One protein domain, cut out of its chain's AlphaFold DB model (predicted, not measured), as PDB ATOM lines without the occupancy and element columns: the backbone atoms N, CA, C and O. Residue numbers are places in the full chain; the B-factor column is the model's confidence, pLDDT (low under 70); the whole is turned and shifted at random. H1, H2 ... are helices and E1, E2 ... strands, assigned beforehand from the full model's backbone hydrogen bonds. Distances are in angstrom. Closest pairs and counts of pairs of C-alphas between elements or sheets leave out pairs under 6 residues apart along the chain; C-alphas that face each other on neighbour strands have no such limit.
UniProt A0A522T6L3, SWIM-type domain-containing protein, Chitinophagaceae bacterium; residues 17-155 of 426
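What this domain is: This is residues 17 to 155 of the 426 residues of the protein "SWIM-type domain-containing protein" of Chitinophagaceae bacterium (UniProt A0A522T6L3). A twisted sheet of five antiparallel strands, E1 E5 E4 E3 E2, makes a slab, and the longest helix, H3, packs across one face of it, over E4 and E3. By the E2 edge the hairpin of E6 and E7 is partly face to face with the sheet as a small second layer, H5 packs on both E2 and that hairpin, and H1 packs on the far end of H3, at residues 111 to 115. The printed part has 139 residues with five named helices and seven named strands, in the order E1 H1 H2 E2 E3 E4 E5 H3 H4 H5 E6 E7. The class is mixed, helices and strands; the whole is compact, with a radius of gyration of the C-alphas of 14.6 A and a rounded outline of 44 by 36 by 27 A.

How they stand to each other: E1, residues 22 to 25, is an edge strand and the antiparallel neighbour of E5, residues 88 to 93; N 24 and O 89 are 2.8 A apart, within hydrogen-bond range. E5 is beside E4, residues 76 to 84, with N 92 and O 81 at 2.9 A. E4 is beside E3, residues 66 to 73, with N 69 and O 80 at 2.9 A. E3 is beside the other edge strand, E2, residues 56 to 63, with N 70 and O 58 at 2.8 A. E2 E3 E4 E5 form a meander, each strand the antiparallel neighbour of the one before. H1, residues 35 to 40, only grazes this sheet, with its residues 37 to 40. H2, residues 44 to 47, is not on it. H3, residues 104 to 115, is on the sheet at a height of 8.6 A, over E4 and E3, and runs across the strands, at 70 degrees to E3 on the local plane. H1 touches H3, which touches it with its residues 111 to 115 alone; the closest C-alphas, of Glu 35 and Val 114, are 6.1 A apart, and the two run opposite ways at a tilt of 38 degrees, only just steep. H2 and H3 are close but not clearly touching, their closest C-alphas, of Leu 46 and Ile 104, 6.1 A apart. H4, residues 122 to 125, is on the same face as H3, at a height of 8.5 A. H5, residues 130 to 136, touches H4 only at the corner by their link. H3 and H5 on one face of the five-stranded sheet make two layers, helices on one face of a sheet. E6, residues 141 to 146, and E7, residues 149 to 154, form an antiparallel hairpin, with N 144 and O 151 at 2.8 A. Their sheet and the larger one form a sandwich, two sheets face to face, with best planes 32 degrees apart; the closest C-alphas of E2 and E7, of Phe 59 and Gly 149, are 5.7 A apart. In H1, H3 and H5 every O i to N i+4 pair is within hydrogen-bond range; H2 and H4 are too short for such a pair.

Where its parts are: E1 begins at C-alpha 22, at (153.100, 178.116, 241.988). From first to last C-alpha E2 is 21.4 A long, E3 22.4 A, E4 25.5 A and E5 16.8 A. H3 is 16.0 A long and begins at C-alpha 104, at (162.359, 186.561, 245.135). E6 is 15.9 A long, and E7, 16.7 A long, ends at C-alpha 154, at (132.211, 203.118, 244.184).

The domain as a whole: The two C-alphas farthest apart, of Ser 45 and Lys 139, are 45.1 A apart. The printed part has no cut, and no link between named elements is long. The mean pLDDT of the printed part is 84.6; residues 49 to 52, 116 to 121 and 146 to 149 are under 70.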
ATOM      1  N   LYS A  17     160.306 176.752 236.262       95.31
ATOM      2  CA  LYS A  17     160.495 178.143 235.831       95.31
ATOM      3  C   LYS A  17     159.562 179.037 236.624       95.31
ATOM      4  O   LYS A  17     158.387 178.728 236.743       95.31
ATOM      5  N   ALA A  18     160.029 180.191 237.090       95.06
ATOM      6  CA  ALA A  18     159.218 181.157 237.835       95.06
ATOM      7  C   ALA A  18     157.966 181.633 237.069       95.06
ATOM      8  O   ALA A  18     157.008 182.090 237.696       95.06
ATOM      9  N   SER A  19     157.970 181.508 235.737       94.12
ATOM     10  CA  SER A  19     156.828 181.773 234.856       94.12
ATOM     11  C   SER A  19     155.700 180.754 234.992       94.12
ATOM     12  O   SER A  19     154.556 181.082 234.687       94.12
ATOM     13  N   ASP A  20     156.006 179.542 235.448       94.62
ATOM     14  CA  ASP A  20     154.996 178.529 235.725       94.62
ATOM     15  C   ASP A  20     154.246 178.934 237.011       94.62
ATOM     16  O   ASP A  20     154.850 179.533 237.910       94.62
ATOM     17  N   PRO A  21     152.934 178.696 237.139       95.31
ATOM     18  CA  PRO A  21     152.222 179.033 238.368       95.31
ATOM     19  C   PRO A  21     152.674 178.166 239.552       95.31
ATOM     20  O   PRO A  21     152.763 176.946 239.441       95.31
ATOM     21  N   TYR A  22     152.930 178.794 240.701       96.56
ATOM     22  CA  TYR A  22     153.100 178.116 241.988       96.56
ATOM     23  C   TYR A  22     151.876 178.333 242.866       96.56
ATOM     24  O   TYR A  22     151.406 179.464 243.004       96.56
ATOM     25  N   THR A  23     151.381 177.257 243.468       96.25
ATOM     26  CA  THR A  23     150.178 177.290 244.298       96.25
ATOM     27  C   THR A  23     150.534 177.549 245.758       96.25
ATOM     28  O   THR A  23     151.223 176.753 246.389       96.25
ATOM     29  N   LEU A  24     150.009 178.642 246.307       93.94
ATOM     30  CA  LEU A  24     149.956 178.900 247.743       93.94
ATOM     31  C   LEU A  24     148.571 178.533 248.269       93.94
ATOM     32  O   LEU A  24     147.565 178.985 247.727       93.94
ATOM     33  N   TYR A  25     148.517 177.768 249.350       92.50
ATOM     34  CA  TYR A  25     147.288 177.422 250.051       92.50
ATOM     35  C   TYR A  25     146.961 178.472 251.111       92.50
ATOM     36  O   TYR A  25     147.811 178.861 251.915       92.50
ATOM     37  N   LEU A  26     145.711 178.919 251.126       88.81
ATOM     38  CA  LEU A  26     145.194 179.904 252.064       88.81
ATOM     39  C   LEU A  26     144.700 179.176 253.315       88.81
ATOM     40  O   LEU A  26     143.616 178.595 253.338       88.81
ATOM     41  N   LYS A  27     145.535 179.154 254.358       78.69
ATOM     42  CA  LYS A  27     145.193 178.526 255.640       78.69
ATOM     43  C   LYS A  27     144.381 179.513 256.484       78.69
ATOM     44  O   LYS A  27     144.935 180.493 256.973       78.69
ATOM     45  N   GLY A  28     143.088 179.249 256.675       76.31
ATOM     46  CA  GLY A  28     142.216 180.052 257.539       76.31
ATOM     47  C   GLY A  28     140.976 180.572 256.820       76.31
ATOM     48  O   GLY A  28     140.188 179.787 256.297       76.31
ATOM     49  N   GLU A  29     140.764 181.889 256.848       76.50
ATOM     50  CA  GLU A  29     139.613 182.508 256.185       76.50
ATOM     51  C   GLU A  29     139.763 182.497 254.650       76.50
ATOM     52  O   GLU A  29     140.878 182.674 254.147       76.50
ATOM     53  N   PRO A  30     138.657 182.342 253.891       80.00
ATOM     54  CA  PRO A  30     138.685 182.404 252.432       80.00
ATOM     55  C   PRO A  30     139.424 183.640 251.917       80.00
ATOM     56  O   PRO A  30     139.305 184.730 252.483       80.00
ATOM     57  N   TYR A  31     140.180 183.471 250.832       84.25
ATOM     58  CA  TYR A  31     140.939 184.539 250.175       84.25
ATOM     59  C   TYR A  31     141.991 185.248 251.051       84.25
ATOM     60  O   TYR A  31     142.525 186.279 250.640       84.25
ATOM     61  N   THR A  32     142.319 184.738 252.241       85.12
ATOM     62  CA  THR A  32     143.234 185.408 253.174       85.12
ATOM     63  C   THR A  32     144.595 184.726 253.213       85.12
ATOM     64  O   THR A  32     144.705 183.557 253.569       85.12
ATOM     65  N   LEU A  33     145.648 185.483 252.890       87.25
ATOM     66  CA  LEU A  33     147.039 185.057 253.052       87.25
ATOM     67  C   LEU A  33     147.663 185.816 254.226       87.25
ATOM     68  O   LEU A  33     147.742 187.047 254.192       87.25
ATOM     69  N   THR A  34     148.123 185.095 255.250       87.75
ATOM     70  CA  THR A  34     148.889 185.685 256.360       87.75
ATOM     71  C   THR A  34     150.390 185.627 256.092       87.75
ATOM     72  O   THR A  34     150.863 184.867 255.242       87.75
ATOM     73  N   GLU A  35     151.159 186.434 256.824       87.38
ATOM     74  CA  GLU A  35     152.617 186.461 256.682       87.38
ATOM     75  C   GLU A  35     153.229 185.121 257.108       87.38
ATOM     76  O   GLU A  35     154.146 184.617 256.458       87.38
ATOM     77  N   GLU A  36     152.687 184.515 258.164       88.12
ATOM     78  CA  GLU A  36     153.081 183.197 258.657       88.12
ATOM     79  C   GLU A  36     152.795 182.120 257.605       88.12
ATOM     80  O   GLU A  36     153.697 181.372 257.228       88.12
ATOM     81  N   SER A  37     151.575 182.100 257.054       88.88
ATOM     82  CA  SER A  37     151.166 181.124 256.039       88.88
ATOM     83  C   SER A  37     151.990 181.240 254.754       88.88
ATOM     84  O   SER A  37     152.328 180.219 254.153       88.88
ATOM     85  N   LEU A  38     152.364 182.459 254.345       91.00
ATOM     86  CA  LEU A  38     153.264 182.673 253.212       91.00
ATOM     87  C   LEU A  38     154.666 182.116 253.495       91.00
ATOM     88  O   LEU A  38     155.233 181.440 252.640       91.00
ATOM     89  N   LYS A  39     155.234 182.378 254.680       90.50
ATOM     90  CA  LYS A  39     156.583 181.910 255.050       90.50
ATOM     91  C   LYS A  39     156.681 180.388 255.131       90.50
ATOM     92  O   LYS A  39     157.702 179.836 254.739       90.50
ATOM     93  N   GLU A  40     155.642 179.707 255.603       91.44
ATOM     94  CA  GLU A  40     155.619 178.239 255.704       91.44
ATOM     95  C   GLU A  40     155.678 177.516 254.350       91.44
ATOM     96  O   GLU A  40     156.038 176.343 254.301       91.44
ATOM     97  N   GLN A  41     155.303 178.194 253.263       93.00
ATOM     98  CA  GLN A  41     155.109 177.592 251.939       93.00
ATOM     99  C   GLN A  41     156.195 177.979 250.930       93.00
ATOM    100  O   GLN A  41     156.049 177.729 249.739       93.00
ATOM    101  N   VAL A  42     157.267 178.634 251.378       92.31
ATOM    102  CA  VAL A  42     158.331 179.128 250.499       92.31
ATOM    103  C   VAL A  42     159.708 178.790 251.047       92.31
ATOM    104  O   VAL A  42     159.895 178.611 252.253       92.31
ATOM    105  N   ASP A  43     160.699 178.785 250.161       89.88
ATOM    106  CA  ASP A  43     162.074 178.432 250.506       89.88
ATOM    107  C   ASP A  43     162.633 179.333 251.618       89.88
ATOM    108  O   ASP A  43     162.597 180.567 251.544       89.88
ATOM    109  N   ALA A  44     163.253 178.725 252.636       86.56
ATOM    110  CA  ALA A  44     163.860 179.452 253.757       86.56
ATOM    111  C   ALA A  44     164.944 180.455 253.308       86.56
ATOM    112  O   ALA A  44     165.275 181.403 254.025       86.56
ATOM    113  N   SER A  45     165.511 180.266 252.112       85.69
ATOM    114  CA  SER A  45     166.475 181.178 251.493       85.69
ATOM    115  C   SER A  45     165.864 182.543 251.141       85.69
ATOM    116  O   SER A  45     166.556 183.553 251.285       85.69
ATOM    117  N   LEU A  46     164.581 182.596 250.761       85.50
ATOM    118  CA  LEU A  46     163.850 183.822 250.403       85.50
ATOM    119  C   LEU A  46     163.559 184.697 251.627       85.50
ATOM    120  O   LEU A  46     163.547 185.931 251.540       85.50
ATOM    121  N   GLN A  47     163.399 184.054 252.785       82.69
ATOM    122  CA  GLN A  47     163.139 184.702 254.071       82.69
ATOM    123  C   GLN A  47     164.384 185.419 254.621       82.69
ATOM    124  O   GLN A  47     164.280 186.384 255.384       82.69
ATOM    125  N   ARG A  48     165.590 184.996 254.214       78.19
ATOM    126  CA  ARG A  48     166.850 185.607 254.664       78.19
ATOM    127  C   ARG A  48     167.004 187.003 254.056       78.19
ATOM    128  O   ARG A  48     167.174 187.159 252.847       78.19
ATOM    129  N   ARG A  49     167.016 188.039 254.901       62.12
ATOM    130  CA  ARG A  49     167.250 189.437 254.499       62.12
ATOM    131  C   ARG A  49     168.710 189.651 254.082       62.12
ATOM    132  O   ARG A  49     169.521 190.110 254.876       62.12
ATOM    133  N   ARG A  50     169.069 189.291 252.846       55.59
ATOM    134  CA  ARG A  50     170.438 189.492 252.330       55.59
ATOM    135  C   ARG A  50     170.652 190.867 251.681       55.59
ATOM    136  O   ARG A  50     171.777 191.348 251.687       55.59
ATOM    137  N   LYS A  51     169.593 191.515 251.169       61.88
ATOM    138  CA  LYS A  51     169.570 192.906 250.665       61.88
ATOM    139  C   LYS A  51     168.179 193.523 250.859       61.88
ATOM    140  O   LYS A  51     167.189 192.795 250.910       61.88
ATOM    141  N   TRP A  52     168.110 194.851 250.959       62.38
ATOM    142  CA  TRP A  52     166.863 195.621 251.059       62.38
ATOM    143  C   TRP A  52     166.140 195.614 249.696       62.38
ATOM    144  O   TRP A  52     166.322 196.506 248.874       62.38
ATOM    145  N   TYR A  53     165.384 194.548 249.414       73.50
ATOM    146  CA  TYR A  53     164.522 194.456 248.233       73.50
ATOM    147  C   TYR A  53     163.114 194.904 248.622       73.50
ATOM    148  O   TYR A  53     162.414 194.198 249.348       73.50
ATOM    149  N   PHE A  54     162.720 196.088 248.163       78.81
ATOM    150  CA  PHE A  54     161.446 196.709 248.508       78.81
ATOM    151  C   PHE A  54     160.774 197.203 247.225       78.81
ATOM    152  O   PHE A  54     161.050 198.320 246.788       78.81
ATOM    153  N   PRO A  55     159.977 196.350 246.561       84.38
ATOM    154  CA  PRO A  55     159.484 196.656 245.232       84.38
ATOM    155  C   PRO A  55     158.308 197.624 245.279       84.38
ATOM    156  O   PRO A  55     157.436 197.518 246.145       84.38
ATOM    157  N   ASP A  56     158.234 198.505 244.291       85.56
ATOM    158  CA  ASP A  56     157.016 199.229 243.969       85.56
ATOM    159  C   ASP A  56     156.111 198.346 243.115       85.56
ATOM    160  O   ASP A  56     156.527 197.775 242.104       85.56
ATOM    161  N   LEU A  57     154.849 198.234 243.523       87.31
ATOM    162  CA  LEU A  57     153.850 197.452 242.806       87.31
ATOM    163  C   LEU A  57     152.954 198.395 242.015       87.31
ATOM    164  O   LEU A  57     152.273 199.242 242.597       87.31
ATOM    165  N   LYS A  58     152.931 198.232 240.692       87.19
ATOM    166  CA  LYS A  58     152.018 198.959 239.804       87.19
ATOM    167  C   LYS A  58     150.965 198.005 239.263       87.19
ATOM    168  O   LYS A  58     151.280 196.905 238.825       87.19
ATOM    169  N   PHE A  59     149.710 198.426 239.291       85.19
ATOM    170  CA  PHE A  59     148.623 197.657 238.698       85.19
ATOM    171  C   PHE A  59     148.735 197.656 237.169       85.19
ATOM    172  O   PHE A  59     148.916 198.720 236.580       85.19
ATOM    173  N   ILE A  60     148.611 196.480 236.545       86.94
ATOM    174  CA  ILE A  60     148.536 196.342 235.083       86.94
ATOM    175  C   ILE A  60     147.080 196.101 234.679       86.94
ATOM    176  O   ILE A  60     146.488 196.911 233.970       86.94
ATOM    177  N   SER A  61     146.493 194.999 235.146       85.38
ATOM    178  CA  SER A  61     145.131 194.603 234.785       85.38
ATOM    179  C   SER A  61     144.538 193.620 235.788       85.38
ATOM    180  O   SER A  61     145.253 192.980 236.562       85.38
ATOM    181  N   PHE A  62     143.218 193.475 235.734       83.81
ATOM    182  CA  PHE A  62     142.484 192.418 236.410       83.81
ATOM    183  C   PHE A  62     141.332 191.957 235.515       83.81
ATOM    184  O   PHE A  62     140.640 192.795 234.936       83.81
ATOM    185  N   GLY A  63     141.153 190.647 235.398       80.94
ATOM    186  CA  GLY A  63     140.073 190.013 234.643       80.94
ATOM    187  C   GLY A  63     140.093 188.507 234.878       80.94
ATOM    188  O   GLY A  63     141.164 187.958 235.125       80.94
ATOM    189  N   ASP A  64     138.923 187.868 234.866       80.44
ATOM    190  CA  ASP A  64     138.773 186.414 235.036       80.44
ATOM    191  C   ASP A  64     139.475 185.862 236.297       80.44
ATOM    192  O   ASP A  64     140.155 184.838 236.264       80.44
ATOM    193  N   GLY A  65     139.381 186.587 237.420       81.44
ATOM    194  CA  GLY A  65     140.042 186.214 238.682       81.44
ATOM    195  C   GLY A  65     141.573 186.327 238.665       81.44
ATOM    196  O   GLY A  65     142.237 185.869 239.597       81.44
ATOM    197  N   CYS A  66     142.148 186.935 237.625       88.12
ATOM    198  CA  CYS A  66     143.583 187.025 237.398       88.12
ATOM    199  C   CYS A  66     144.083 188.469 237.555       88.12
ATOM    200  O   CYS A  66     143.760 189.359 236.765       88.12
ATOM    201  N   LEU A  67     144.889 188.713 238.587       89.56
ATOM    202  CA  LEU A  67     145.527 189.991 238.879       89.56
ATOM    203  C   LEU A  67     146.931 190.046 238.276       89.56
ATOM    204  O   LEU A  67     147.794 189.239 238.619       89.56
ATOM    205  N   LYS A  68     147.191 191.063 237.452       91.62
ATOM    206  CA  LYS A  68     148.517 191.357 236.905       91.62
ATOM    207  C   LYS A  68     149.110 192.608 237.536       91.62
ATOM    208  O   LYS A  68     148.506 193.686 237.509       91.62
ATOM    209  N   LEU A  69     150.314 192.468 238.079       90.94
ATOM    210  CA  LEU A  69     151.075 193.537 238.720       90.94
ATOM    211  C   LEU A  69     152.462 193.652 238.089       90.94
ATOM    212  O   LEU A  69     153.120 192.650 237.833       90.94
ATOM    213  N   LEU A  70     152.938 194.878 237.905       92.00
ATOM    214  CA  LEU A  70     154.331 195.155 237.591       92.00
ATOM    215  C   LEU A  70     155.088 195.359 238.902       92.00
ATOM    216  O   LEU A  70     154.816 196.301 239.649       92.00
ATOM    217  N   ASN A  71     156.034 194.471 239.171       91.19
ATOM    218  CA  ASN A  71     156.961 194.538 240.287       91.19
ATOM    219  C   ASN A  71     158.210 195.298 239.838       91.19
ATOM    220  O   ASN A  71     158.963 194.793 239.008       91.19
ATOM    221  N   VAL A  72     158.394 196.513 240.348       89.38
ATOM    222  CA  VAL A  72     159.489 197.416 239.983       89.38
ATOM    223  C   VAL A  72     160.451 197.542 241.155       89.38
ATOM    224  O   VAL A  72     160.046 197.910 242.255       89.38
ATOM    225  N   TRP A  73     161.734 197.285 240.927       87.44
ATOM    226  CA  TRP A  73     162.782 197.557 241.904       87.44
ATOM    227  C   TRP A  73     164.030 198.076 241.194       87.44
ATOM    228  O   TRP A  73     164.613 197.389 240.352       87.44
ATOM    229  N   ASP A  74     164.427 199.305 241.533       85.50
ATOM    230  CA  ASP A  74     165.480 200.051 240.836       85.50
ATOM    231  C   ASP A  74     165.205 200.132 239.315       85.50
ATOM    232  O   ASP A  74     164.154 200.634 238.909       85.50
ATOM    233  N   LYS A  75     166.106 199.620 238.467       86.62
ATOM    234  CA  LYS A  75     165.956 199.592 236.999       86.62
ATOM    235  C   LYS A  75     165.315 198.307 236.470       86.62
ATOM    236  O   LYS A  75     165.194 198.149 235.257       86.62
ATOM    237  N   LEU A  76     164.944 197.378 237.350       88.00
ATOM    238  CA  LEU A  76     164.357 196.095 236.978       88.00
ATOM    239  C   LEU A  76     162.842 196.132 237.162       88.00
ATOM    240  O   LEU A  76     162.328 196.655 238.152       88.00
ATOM    241  N   SER A  77     162.123 195.539 236.212       91.88
ATOM    242  CA  SER A  77     160.676 195.382 236.296       91.88
ATOM    243  C   SER A  77     160.243 194.019 235.780       91.88
ATOM    244  O   SER A  77     160.599 193.652 234.660       91.88
ATOM    245  N   TYR A  78     159.441 193.311 236.566       95.44
ATOM    246  CA  TYR A  78     158.904 192.000 236.214       95.44
ATOM    247  C   TYR A  78     157.383 191.984 236.357       95.44
ATOM    248  O   TYR A  78     156.833 192.540 237.308       95.44
ATOM    249  N   GLU A  79     156.696 191.339 235.421       95.31
ATOM    250  CA  GLU A  79     155.263 191.072 235.524       95.31
ATOM    251  C   GLU A  79     155.053 189.891 236.469       95.31
ATOM    252  O   GLU A  79     155.689 188.840 236.338       95.31
ATOM    253  N   MET A  80     154.157 190.083 237.428       94.75
ATOM    254  CA  MET A  80     153.661 189.062 238.330       94.75
ATOM    255  C   MET A  80     152.177 188.848 238.054       94.75
ATOM    256  O   MET A  80     151.404 189.808 238.011       94.75
ATOM    257  N   THR A  81     151.789 187.588 237.915       95.00
ATOM    258  CA  THR A  81     150.397 187.175 237.749       95.00
ATOM    259  C   THR A  81     149.948 186.426 238.999       95.00
ATOM    260  O   THR A  81     150.683 185.575 239.498       95.00
ATOM    261  N   ILE A  82     148.766 186.760 239.514       93.44
ATOM    262  CA  ILE A  82     148.128 186.100 240.656       93.44
ATOM    263  C   ILE A  82     146.709 185.708 240.245       93.44
ATOM    264  O   ILE A  82     145.862 186.585 240.083       93.44
ATOM    265  N   SER A  83     146.432 184.415 240.117       92.44
ATOM    266  CA  SER A  83     145.058 183.913 239.983       92.44
ATOM    267  C   SER A  83     144.506 183.547 241.356       92.44
ATOM    268  O   SER A  83     145.186 182.875 242.136       92.44
ATOM    269  N   VAL A  84     143.299 184.023 241.661       89.00
ATOM    270  CA  VAL A  84     142.702 183.946 242.999       89.00
ATOM    271  C   VAL A  84     141.556 182.936 243.023       89.00
ATOM    272  O   VAL A  84     140.559 183.102 242.325       89.00
ATOM    273  N   GLU A  85     141.680 181.928 243.883       88.31
ATOM    274  CA  GLU A  85     140.629 180.969 244.233       88.31
ATOM    275  C   GLU A  85     140.272 181.100 245.724       88.31
ATOM    276  O   GLU A  85     140.961 181.775 246.492       88.31
ATOM    277  N   THR A  86     139.181 180.457 246.147       84.75
ATOM    278  CA  THR A  86     138.667 180.532 247.526       84.75
ATOM    279  C   THR A  86     139.709 180.129 248.572       84.75
ATOM    280  O   THR A  86     139.818 180.775 249.614       84.75
ATOM    281  N   ASP A  87     140.477 179.076 248.293       89.00
ATOM    282  CA  ASP A  87     141.440 178.450 249.200       89.00
ATOM    283  C   ASP A  87     142.884 178.475 248.667       89.00
ATOM    284  O   ASP A  87     143.787 177.943 249.317       89.00
ATOM    285  N   LYS A  88     143.128 179.078 247.493       93.00
ATOM    286  CA  LYS A  88     144.430 179.035 246.806       93.00
ATOM    287  C   LYS A  88     144.762 180.328 246.069       93.00
ATOM    288  O   LYS A  88     143.888 181.034 245.574       93.00
ATOM    289  N   LEU A  89     146.060 180.591 245.931       93.25
ATOM    290  CA  LEU A  89     146.609 181.577 245.003       93.25
ATOM    291  C   LEU A  89     147.582 180.890 244.056       93.25
ATOM    292  O   LEU A  89     148.502 180.210 244.507       93.25
ATOM    293  N   HIS A  90     147.439 181.130 242.757       95.50
ATOM    294  CA  HIS A  90     148.407 180.679 241.759       95.50
ATOM    295  C   HIS A  90     149.255 181.859 241.316       95.50
ATOM    296  O   HIS A  90     148.737 182.820 240.748       95.50
ATOM    297  N   VAL A  91     150.552 181.802 241.600       96.38
ATOM    298  CA  VAL A  91     151.461 182.941 241.452       96.38
ATOM    299  C   VAL A  91     152.562 182.614 240.457       96.38
ATOM    300  O   VAL A  91     153.285 181.633 240.623       96.38
ATOM    301  N   SER A  92     152.743 183.470 239.456       96.75
ATOM    302  CA  SER A  92     153.845 183.370 238.498       96.75
ATOM    303  C   SER A  92     154.532 184.715 238.275       96.75
ATOM    304  O   SER A  92     153.974 185.779 238.556       96.75
ATOM    305  N   CYS A  93     155.776 184.677 237.800       96.75
ATOM    306  CA  CYS A  93     156.560 185.860 237.463       96.75
ATOM    307  C   CYS A  93     157.405 185.630 236.212       96.75
ATOM    308  O   CYS A  93     158.061 184.601 236.061       96.75
ATOM    309  N   ASN A  94     157.453 186.625 235.331       96.69
ATOM    310  CA  ASN A  94     158.171 186.536 234.061       96.69
ATOM    311  C   ASN A  94     159.698 186.749 234.167       96.69
ATOM    312  O   ASN A  94     160.344 187.028 233.161       96.69
ATOM    313  N   CYS A  95     160.303 186.624 235.354       93.88
ATOM    314  CA  CYS A  95     161.734 186.893 235.543       93.88
ATOM    315  C   CYS A  95     162.678 185.822 234.977       93.88
ATOM    316  O   CYS A  95     163.889 186.029 234.983       93.88
ATOM    317  N   GLY A  96     162.145 184.681 234.526       91.56
ATOM    318  CA  GLY A  96     162.916 183.616 233.877       91.56
ATOM    319  C   GLY A  96     163.818 182.793 234.803       91.56
ATOM    320  O   GLY A  96     164.577 181.967 234.311       91.56
ATOM    321  N   LEU A  97     163.748 182.996 236.123       92.50
ATOM    322  CA  LEU A  97     164.526 182.221 237.096       92.50
ATOM    323  C   LEU A  97     163.974 180.802 237.255       92.50
ATOM    324  O   LEU A  97     162.761 180.606 237.230       92.50
ATOM    325  N   GLU A  98     164.858 179.843 237.504       94.62
ATOM    326  CA  GLU A  98     164.496 178.504 237.969       94.62
ATOM    327  C   GLU A  98     164.458 178.490 239.501       94.62
ATOM    328  O   GLU A  98     165.384 178.971 240.158       94.62
ATOM    329  N   VAL A  99     163.352 178.020 240.074       92.88
ATOM    330  CA  VAL A  99     163.047 178.102 241.510       92.88
ATOM    331  C   VAL A  99     162.369 176.821 241.981       92.88
ATOM    332  O   VAL A  99     161.736 176.140 241.183       92.88
ATOM    333  N   GLU A 100     162.461 176.501 243.270       92.12
ATOM    334  CA  GLU A 100     161.691 175.399 243.872       92.12
ATOM    335  C   GLU A 100     160.261 175.867 244.185       92.12
ATOM    336  O   GLU A 100     159.286 175.225 243.797       92.12
ATOM    337  N   THR A 101     160.125 177.045 244.809       94.50
ATOM    338  CA  THR A 101     158.826 177.614 245.213       94.50
ATOM    339  C   THR A 101     158.481 178.905 244.459       94.50
ATOM    340  O   THR A 101     158.046 178.873 243.306       94.50
ATOM    341  N   LEU A 102     158.671 180.072 245.078       94.56
ATOM    342  CA  LEU A 102     158.510 181.389 244.468       94.56
ATOM    343  C   LEU A 102     159.867 181.983 244.096       94.56
ATOM    344  O   LEU A 102     160.877 181.746 244.750       94.56
ATOM    345  N   CYS A 103     159.894 182.851 243.086       94.06
ATOM    346  CA  CYS A 103     161.048 183.723 242.913       94.06
ATOM    347  C   CYS A 103     161.040 184.849 243.958       94.06
ATOM    348  O   CYS A 103     159.999 185.210 244.518       94.06
ATOM    349  N   ILE A 104     162.208 185.456 244.180       91.62
ATOM    350  CA  ILE A 104     162.359 186.561 245.135       91.62
ATOM    351  C   ILE A 104     161.442 187.749 244.818       91.62
ATOM    352  O   ILE A 104     160.949 188.397 245.740       91.62
ATOM    353  N   HIS A 105     161.160 188.001 243.536       92.75
ATOM    354  CA  HIS A 105     160.277 189.083 243.108       92.75
ATOM    355  C   HIS A 105     158.842 188.835 243.591       92.75
ATOM    356  O   HIS A 105     158.293 189.671 244.310       92.75
ATOM    357  N   SER A 106     158.257 187.677 243.265       93.38
ATOM    358  CA  SER A 106     156.896 187.325 243.687       93.38
ATOM    359  C   SER A 106     156.765 187.252 245.201       93.38
ATOM    360  O   SER A 106     155.823 187.812 245.755       93.38
ATOM    361  N   TYR A 107     157.735 186.635 245.883       93.31
ATOM    362  CA  TYR A 107     157.730 186.553 247.342       93.31
ATOM    363  C   TYR A 107     157.686 187.943 247.990       93.31
ATOM    364  O   TYR A 107     156.835 188.201 248.835       93.31
ATOM    365  N   ARG A 108     158.546 188.873 247.556       90.25
ATOM    366  CA  ARG A 108     158.607 190.231 248.120       90.25
ATOM    367  C   ARG A 108     157.399 191.090 247.750       90.25
ATOM    368  O   ARG A 108     156.993 191.939 248.536       90.25
ATOM    369  N   ALA A 109     156.809 190.872 246.574       90.12
ATOM    370  CA  ALA A 109     155.551 191.511 246.209       90.12
ATOM    371  C   ALA A 109     154.403 191.051 247.117       90.12
ATOM    372  O   ALA A 109     153.665 191.890 247.629       90.12
ATOM    373  N   LEU A 110     154.281 189.742 247.355       90.50
ATOM    374  CA  LEU A 110     153.280 189.189 248.266       90.50
ATOM    375  C   LEU A 110     153.528 189.625 249.708       90.50
ATOM    376  O   LEU A 110     152.596 190.088 250.347       90.50
ATOM    377  N   GLU A 111     154.769 189.568 250.197       88.12
ATOM    378  CA  GLU A 111     155.145 190.061 251.529       88.12
ATOM    379  C   GLU A 111     154.721 191.529 251.701       88.12
ATOM    380  O   GLU A 111     154.092 191.874 252.693       88.12
ATOM    381  N   ARG A 112     154.952 192.388 250.698       84.50
ATOM    382  CA  ARG A 112     154.479 193.780 250.723       84.50
ATOM    383  C   ARG A 112     152.953 193.872 250.763       84.50
ATOM    384  O   ARG A 112     152.418 194.641 251.556       84.50
ATOM    385  N   LEU A 113     152.247 193.128 249.911       83.62
ATOM    386  CA  LEU A 113     150.780 193.113 249.926       83.62
ATOM    387  C   LEU A 113     150.248 192.664 251.294       83.62
ATOM    388  O   LEU A 113     149.288 193.262 251.774       83.62
ATOM    389  N   VAL A 114     150.926 191.692 251.918       84.12
ATOM    390  CA  VAL A 114     150.586 191.111 253.217       84.12
ATOM    391  C   VAL A 114     150.848 192.076 254.382       84.12
ATOM    392  O   VAL A 114     149.954 192.353 255.180       84.12
ATOM    393  N   CYS A 115     152.050 192.650 254.468       73.12
ATOM    394  CA  CYS A 115     152.454 193.508 255.586       73.12
ATOM    395  C   CYS A 115     151.709 194.854 255.629       73.12
ATOM    396  O   CYS A 115     151.530 195.420 256.706       73.12
ATOM    397  N   TYR A 116     151.279 195.394 254.481       67.88
ATOM    398  CA  TYR A 116     150.587 196.693 254.422       67.88
ATOM    399  C   TYR A 116     149.068 196.608 254.593       67.88
ATOM    400  O   TYR A 116     148.411 197.644 254.708       67.88
ATOM    401  N   SER A 117     148.502 195.401 254.633       63.47
ATOM    402  CA  SER A 117     147.091 195.195 254.936       63.47
ATOM    403  C   SER A 117     146.974 194.181 256.080       63.47
ATOM    404  O   SER A 117     147.059 192.982 255.839       63.47
ATOM    405  N   PRO A 118     146.727 194.607 257.336       47.69
ATOM    406  CA  PRO A 118     146.602 193.691 258.482       47.69
ATOM    407  C   PRO A 118     145.453 192.670 258.335       47.69
ATOM    408  O   PRO A 118     145.334 191.745 259.129       47.69
ATOM    409  N   LYS A 119     144.627 192.818 257.291       55.00
ATOM    410  CA  LYS A 119     143.757 191.786 256.720       55.00
ATOM    411  C   LYS A 119     144.049 191.686 255.226       55.00
ATOM    412  O   LYS A 119     143.391 192.349 254.420       55.00
ATOM    413  N   SER A 120     145.084 190.951 254.838       60.16
ATOM    414  CA  SER A 120     145.494 190.802 253.432       60.16
ATOM    415  C   SER A 120     144.600 189.837 252.683       60.16
ATOM    416  O   SER A 120     144.993 188.760 252.244       60.16
ATOM    417  N   SER A 121     143.348 190.264 252.583       68.25
ATOM    418  CA  SER A 121     142.299 189.565 251.883       68.25
ATOM    419  C   SER A 121     142.390 189.891 250.392       68.25
ATOM    420  O   SER A 121     142.258 191.045 249.960       68.25
ATOM    421  N   PHE A 122     142.619 188.847 249.603       80.38
ATOM    422  CA  PHE A 122     142.503 188.837 248.151       80.38
ATOM    423  C   PHE A 122     141.040 188.764 247.692       80.38
ATOM    424  O   PHE A 122     140.785 188.780 246.496       80.38
ATOM    425  N   GLU A 123     140.072 188.777 248.614       77.19
ATOM    426  CA  GLU A 123     138.627 188.744 248.345       77.19
ATOM    427  C   GLU A 123     138.178 189.829 247.363       77.19
ATOM    428  O   GLU A 123     137.294 189.616 246.546       77.19
ATOM    429  N   LYS A 124     138.823 191.000 247.372       75.94
ATOM    430  CA  LYS A 124     138.514 192.064 246.404       75.94
ATOM    431  C   LYS A 124     138.805 191.675 244.943       75.94
ATOM    432  O   LYS A 124     138.244 192.298 244.044       75.94
ATOM    433  N   TYR A 125     139.660 190.676 244.734       78.69
ATOM    434  CA  TYR A 125     140.065 190.115 243.447       78.69
ATOM    435  C   TYR A 125     139.397 188.761 243.151       78.69
ATOM    436  O   TYR A 125     139.829 188.072 242.231       78.69
ATOM    437  N   CYS A 126     138.388 188.340 243.924       76.00
ATOM    438  CA  CYS A 126     137.666 187.116 243.597       76.00
ATOM    439  C   CYS A 126     136.882 187.275 242.276       76.00
ATOM    440  O   CYS A 126     136.508 188.400 241.912       76.00
ATOM    441  N   PRO A 127     136.610 186.172 241.558       70.75
ATOM    442  CA  PRO A 127     135.646 186.175 240.463       70.75
ATOM    443  C   PRO A 127     134.293 186.720 240.937       70.75
ATOM    444  O   PRO A 127     133.855 186.400 242.044       70.75
ATOM    445  N   LYS A 128     133.641 187.556 240.122       74.31
ATOM    446  CA  LYS A 128     132.432 188.330 240.474       74.31
ATOM    447  C   LYS A 128     132.627 189.321 241.637       74.31
ATOM    448  O   LYS A 128     131.663 189.833 242.204       74.31
ATOM    449  N   GLY A 129     133.877 189.600 242.002       75.25
ATOM    450  CA  GLY A 129     134.242 190.544 243.049       75.25
ATOM    451  C   GLY A 129     134.205 192.003 242.592       75.25
ATOM    452  O   GLY A 129     133.991 192.330 241.423       75.25
ATOM    453  N   LEU A 130     134.486 192.916 243.529       79.50
ATOM    454  CA  LEU A 130     134.445 194.367 243.297       79.50
ATOM    455  C   LEU A 130     135.286 194.815 242.093       79.50
ATOM    456  O   LEU A 130     134.893 195.742 241.392       79.50
ATOM    457  N   TYR A 131     136.447 194.198 241.866       80.19
ATOM    458  CA  TYR A 131     137.351 194.609 240.792       80.19
ATOM    459  C   TYR A 131     136.851 194.192 239.415       80.19
ATOM    460  O   TYR A 131     137.061 194.935 238.458       80.19
ATOM    461  N   GLU A 132     136.173 193.052 239.308       83.25
ATOM    462  CA  GLU A 132     135.553 192.620 238.056       83.25
ATOM    463  C   GLU A 132     134.400 193.559 237.704       83.25
ATOM    464  O   GLU A 132     134.402 194.159 236.629       83.25
ATOM    465  N   ILE A 133     133.512 193.809 238.678       85.62
ATOM    466  CA  ILE A 133     132.404 194.762 238.547       85.62
ATOM    467  C   ILE A 133     132.945 196.135 238.155       85.62
ATOM    468  O   ILE A 133     132.497 196.726 237.181       85.62
ATOM    469  N   ALA A 134     133.950 196.648 238.862       86.44
ATOM    470  CA  ALA A 134     134.508 197.962 238.567       86.44
ATOM    471  C   ALA A 134     135.209 198.033 237.206       86.44
ATOM    472  O   ALA A 134     135.204 199.088 236.570       86.44
ATOM    473  N   THR A 135     135.787 196.925 236.737       83.81
ATOM    474  CA  THR A 135     136.407 196.845 235.411       83.81
ATOM    475  C   THR A 135     135.357 196.802 234.301       83.81
ATOM    476  O   THR A 135     135.549 197.468 233.282       83.81
ATOM    477  N   ALA A 136     134.236 196.105 234.507       86.19
ATOM    478  CA  ALA A 136     133.094 196.088 233.590       86.19
ATOM    479  C   ALA A 136     132.329 197.428 233.584       86.19
ATOM    480  O   ALA A 136     131.868 197.897 232.544       86.19
ATOM    481  N   HIS A 137     132.266 198.098 234.737       88.12
ATOM    482  CA  HIS A 137     131.410 199.261 234.995       88.12
ATOM    483  C   HIS A 137     132.197 200.530 235.340       88.12
ATOM    484  O   HIS A 137     131.758 201.329 236.165       88.12
ATOM    485  N   LYS A 138     133.344 200.765 234.690       86.75
ATOM    486  CA  LYS A 138     134.322 201.828 235.039       86.75
ATOM    487  C   LYS A 138     133.716 203.204 235.324       86.75
ATOM    488  O   LYS A 138     134.161 203.892 236.234       86.75
ATOM    489  N   LYS A 139     132.669 203.612 234.593       90.50
ATOM    490  CA  LYS A 139     132.001 204.917 234.785       90.50
ATOM    491  C   LYS A 139     131.363 205.103 236.174       90.50
ATOM    492  O   LYS A 139     131.081 206.238 236.558       90.50
ATOM    493  N   TYR A 140     131.150 204.019 236.918       89.81
ATOM    494  CA  TYR A 140     130.527 203.979 238.243       89.81
ATOM    495  C   TYR A 140     131.542 203.943 239.401       89.81
ATOM    496  O   TYR A 140     131.153 204.080 240.560       89.81
ATOM    497  N   PHE A 141     132.838 203.819 239.111       89.19
ATOM    498  CA  PHE A 141     133.876 203.642 240.127       89.19
ATOM    499  C   PHE A 141     134.992 204.670 239.979       89.19
ATOM    500  O   PHE A 141     135.394 205.028 238.874       89.19
ATOM    501  N   ASP A 142     135.513 205.114 241.116       85.12
ATOM    502  CA  ASP A 142     136.738 205.894 241.187       85.12
ATOM    503  C   ASP A 142     137.914 204.934 241.369       85.12
ATOM    504  O   ASP A 142     137.944 204.119 242.297       85.12
ATOM    505  N   VAL A 143     138.888 205.036 240.469       80.81
ATOM    506  CA  VAL A 143     140.076 204.184 240.445       80.81
ATOM    507  C   VAL A 143     141.297 205.041 240.762       80.81
ATOM    508  O   VAL A 143     141.607 205.988 240.044       80.81
ATOM    509  N   LYS A 144     141.994 204.714 241.851       80.44
ATOM    510  CA  LYS A 144     143.217 205.391 242.294       80.44
ATOM    511  C   LYS A 144     144.370 204.401 242.318       80.44
ATOM    512  O   LYS A 144     144.319 203.410 243.034       80.44
ATOM    513  N   THR A 145     145.432 204.664 241.572       71.38
ATOM    514  CA  THR A 145     146.673 203.878 241.638       71.38
ATOM    515  C   THR A 145     147.580 204.415 242.745       71.38
ATOM    516  O   THR A 145     147.854 205.614 242.781       71.38
ATOM    517  N   SER A 146     148.075 203.546 243.625       68.75
ATOM    518  CA  SER A 146     149.088 203.844 244.646       68.75
ATOM    519  C   SER A 146     150.280 202.885 244.521       68.75
ATOM    520  O   SER A 146     150.194 201.851 243.863       68.75
ATOM    521  N   GLY A 147     151.391 203.174 245.210       58.56
ATOM    522  CA  GLY A 147     152.548 202.261 245.305       58.56
ATOM    523  C   GLY A 147     152.289 200.968 246.102       58.56
ATOM    524  O   GLY A 147     153.207 200.174 246.324       58.56
ATOM    525  N   THR A 148     151.057 200.767 246.575       59.94
ATOM    526  CA  THR A 148     150.568 199.549 247.238       59.94
ATOM    527  C   THR A 148     149.518 198.810 246.400       59.94
ATOM    528  O   THR A 148     149.017 197.772 246.828       59.94
ATOM    529  N   GLY A 149     149.199 199.310 245.200       65.44
ATOM    530  CA  GLY A 149     148.291 198.676 244.249       65.44
ATOM    531  C   GLY A 149     147.194 199.611 243.742       65.44
ATOM    532  O   GLY A 149     147.346 200.826 243.670       65.44
ATOM    533  N   LEU A 150     146.067 199.027 243.348       70.25
ATOM    534  CA  LEU A 150     144.896 199.770 242.893       70.25
ATOM    535  C   LEU A 150     143.927 199.947 244.063       70.25
ATOM    536  O   LEU A 150     143.603 198.969 244.729       70.25
ATOM    537  N   GLY A 151     143.448 201.158 244.313       74.25
ATOM    538  CA  GLY A 151     142.292 201.444 245.154       74.25
ATOM    539  C   GLY A 151     141.076 201.686 244.270       74.25
ATOM    540  O   GLY A 151     141.078 202.615 243.469       74.25
ATOM    541  N   ILE A 152     140.048 200.853 244.409       77.12
ATOM    542  CA  ILE A 152     138.761 201.040 243.739       77.12
ATOM    543  C   ILE A 152     137.728 201.398 244.801       77.12
ATOM    544  O   ILE A 152     137.600 200.693 245.803       77.12
ATOM    545  N   SER A 153     136.981 202.474 244.575       83.38
ATOM    546  CA  SER A 153     135.840 202.848 245.409       83.38
ATOM    547  C   SER A 153     134.627 203.170 244.538       83.38
ATOM    548  O   SER A 153     134.784 203.871 243.538       83.38
ATOM    549  N   PRO A 154     133.418 202.697 244.884       85.81
ATOM    550  CA  PRO A 154     132.211 203.118 244.184       85.81
ATOM    551  C   PRO A 154     131.987 204.623 244.363       85.81
ATOM    552  O   PRO A 154     132.298 205.190 245.416       85.81
ATOM    553  N   LYS A 155     131.420 205.280 243.345       87.81
ATOM    554  CA  LYS A 155     130.985 206.675 243.474       87.81
ATOM    555  C   LYS A 155     129.934 206.803 244.578       87.81
ATOM    556  O   LYS A 155     129.077 205.936 244.732       87.81
TER     557      LYS A 155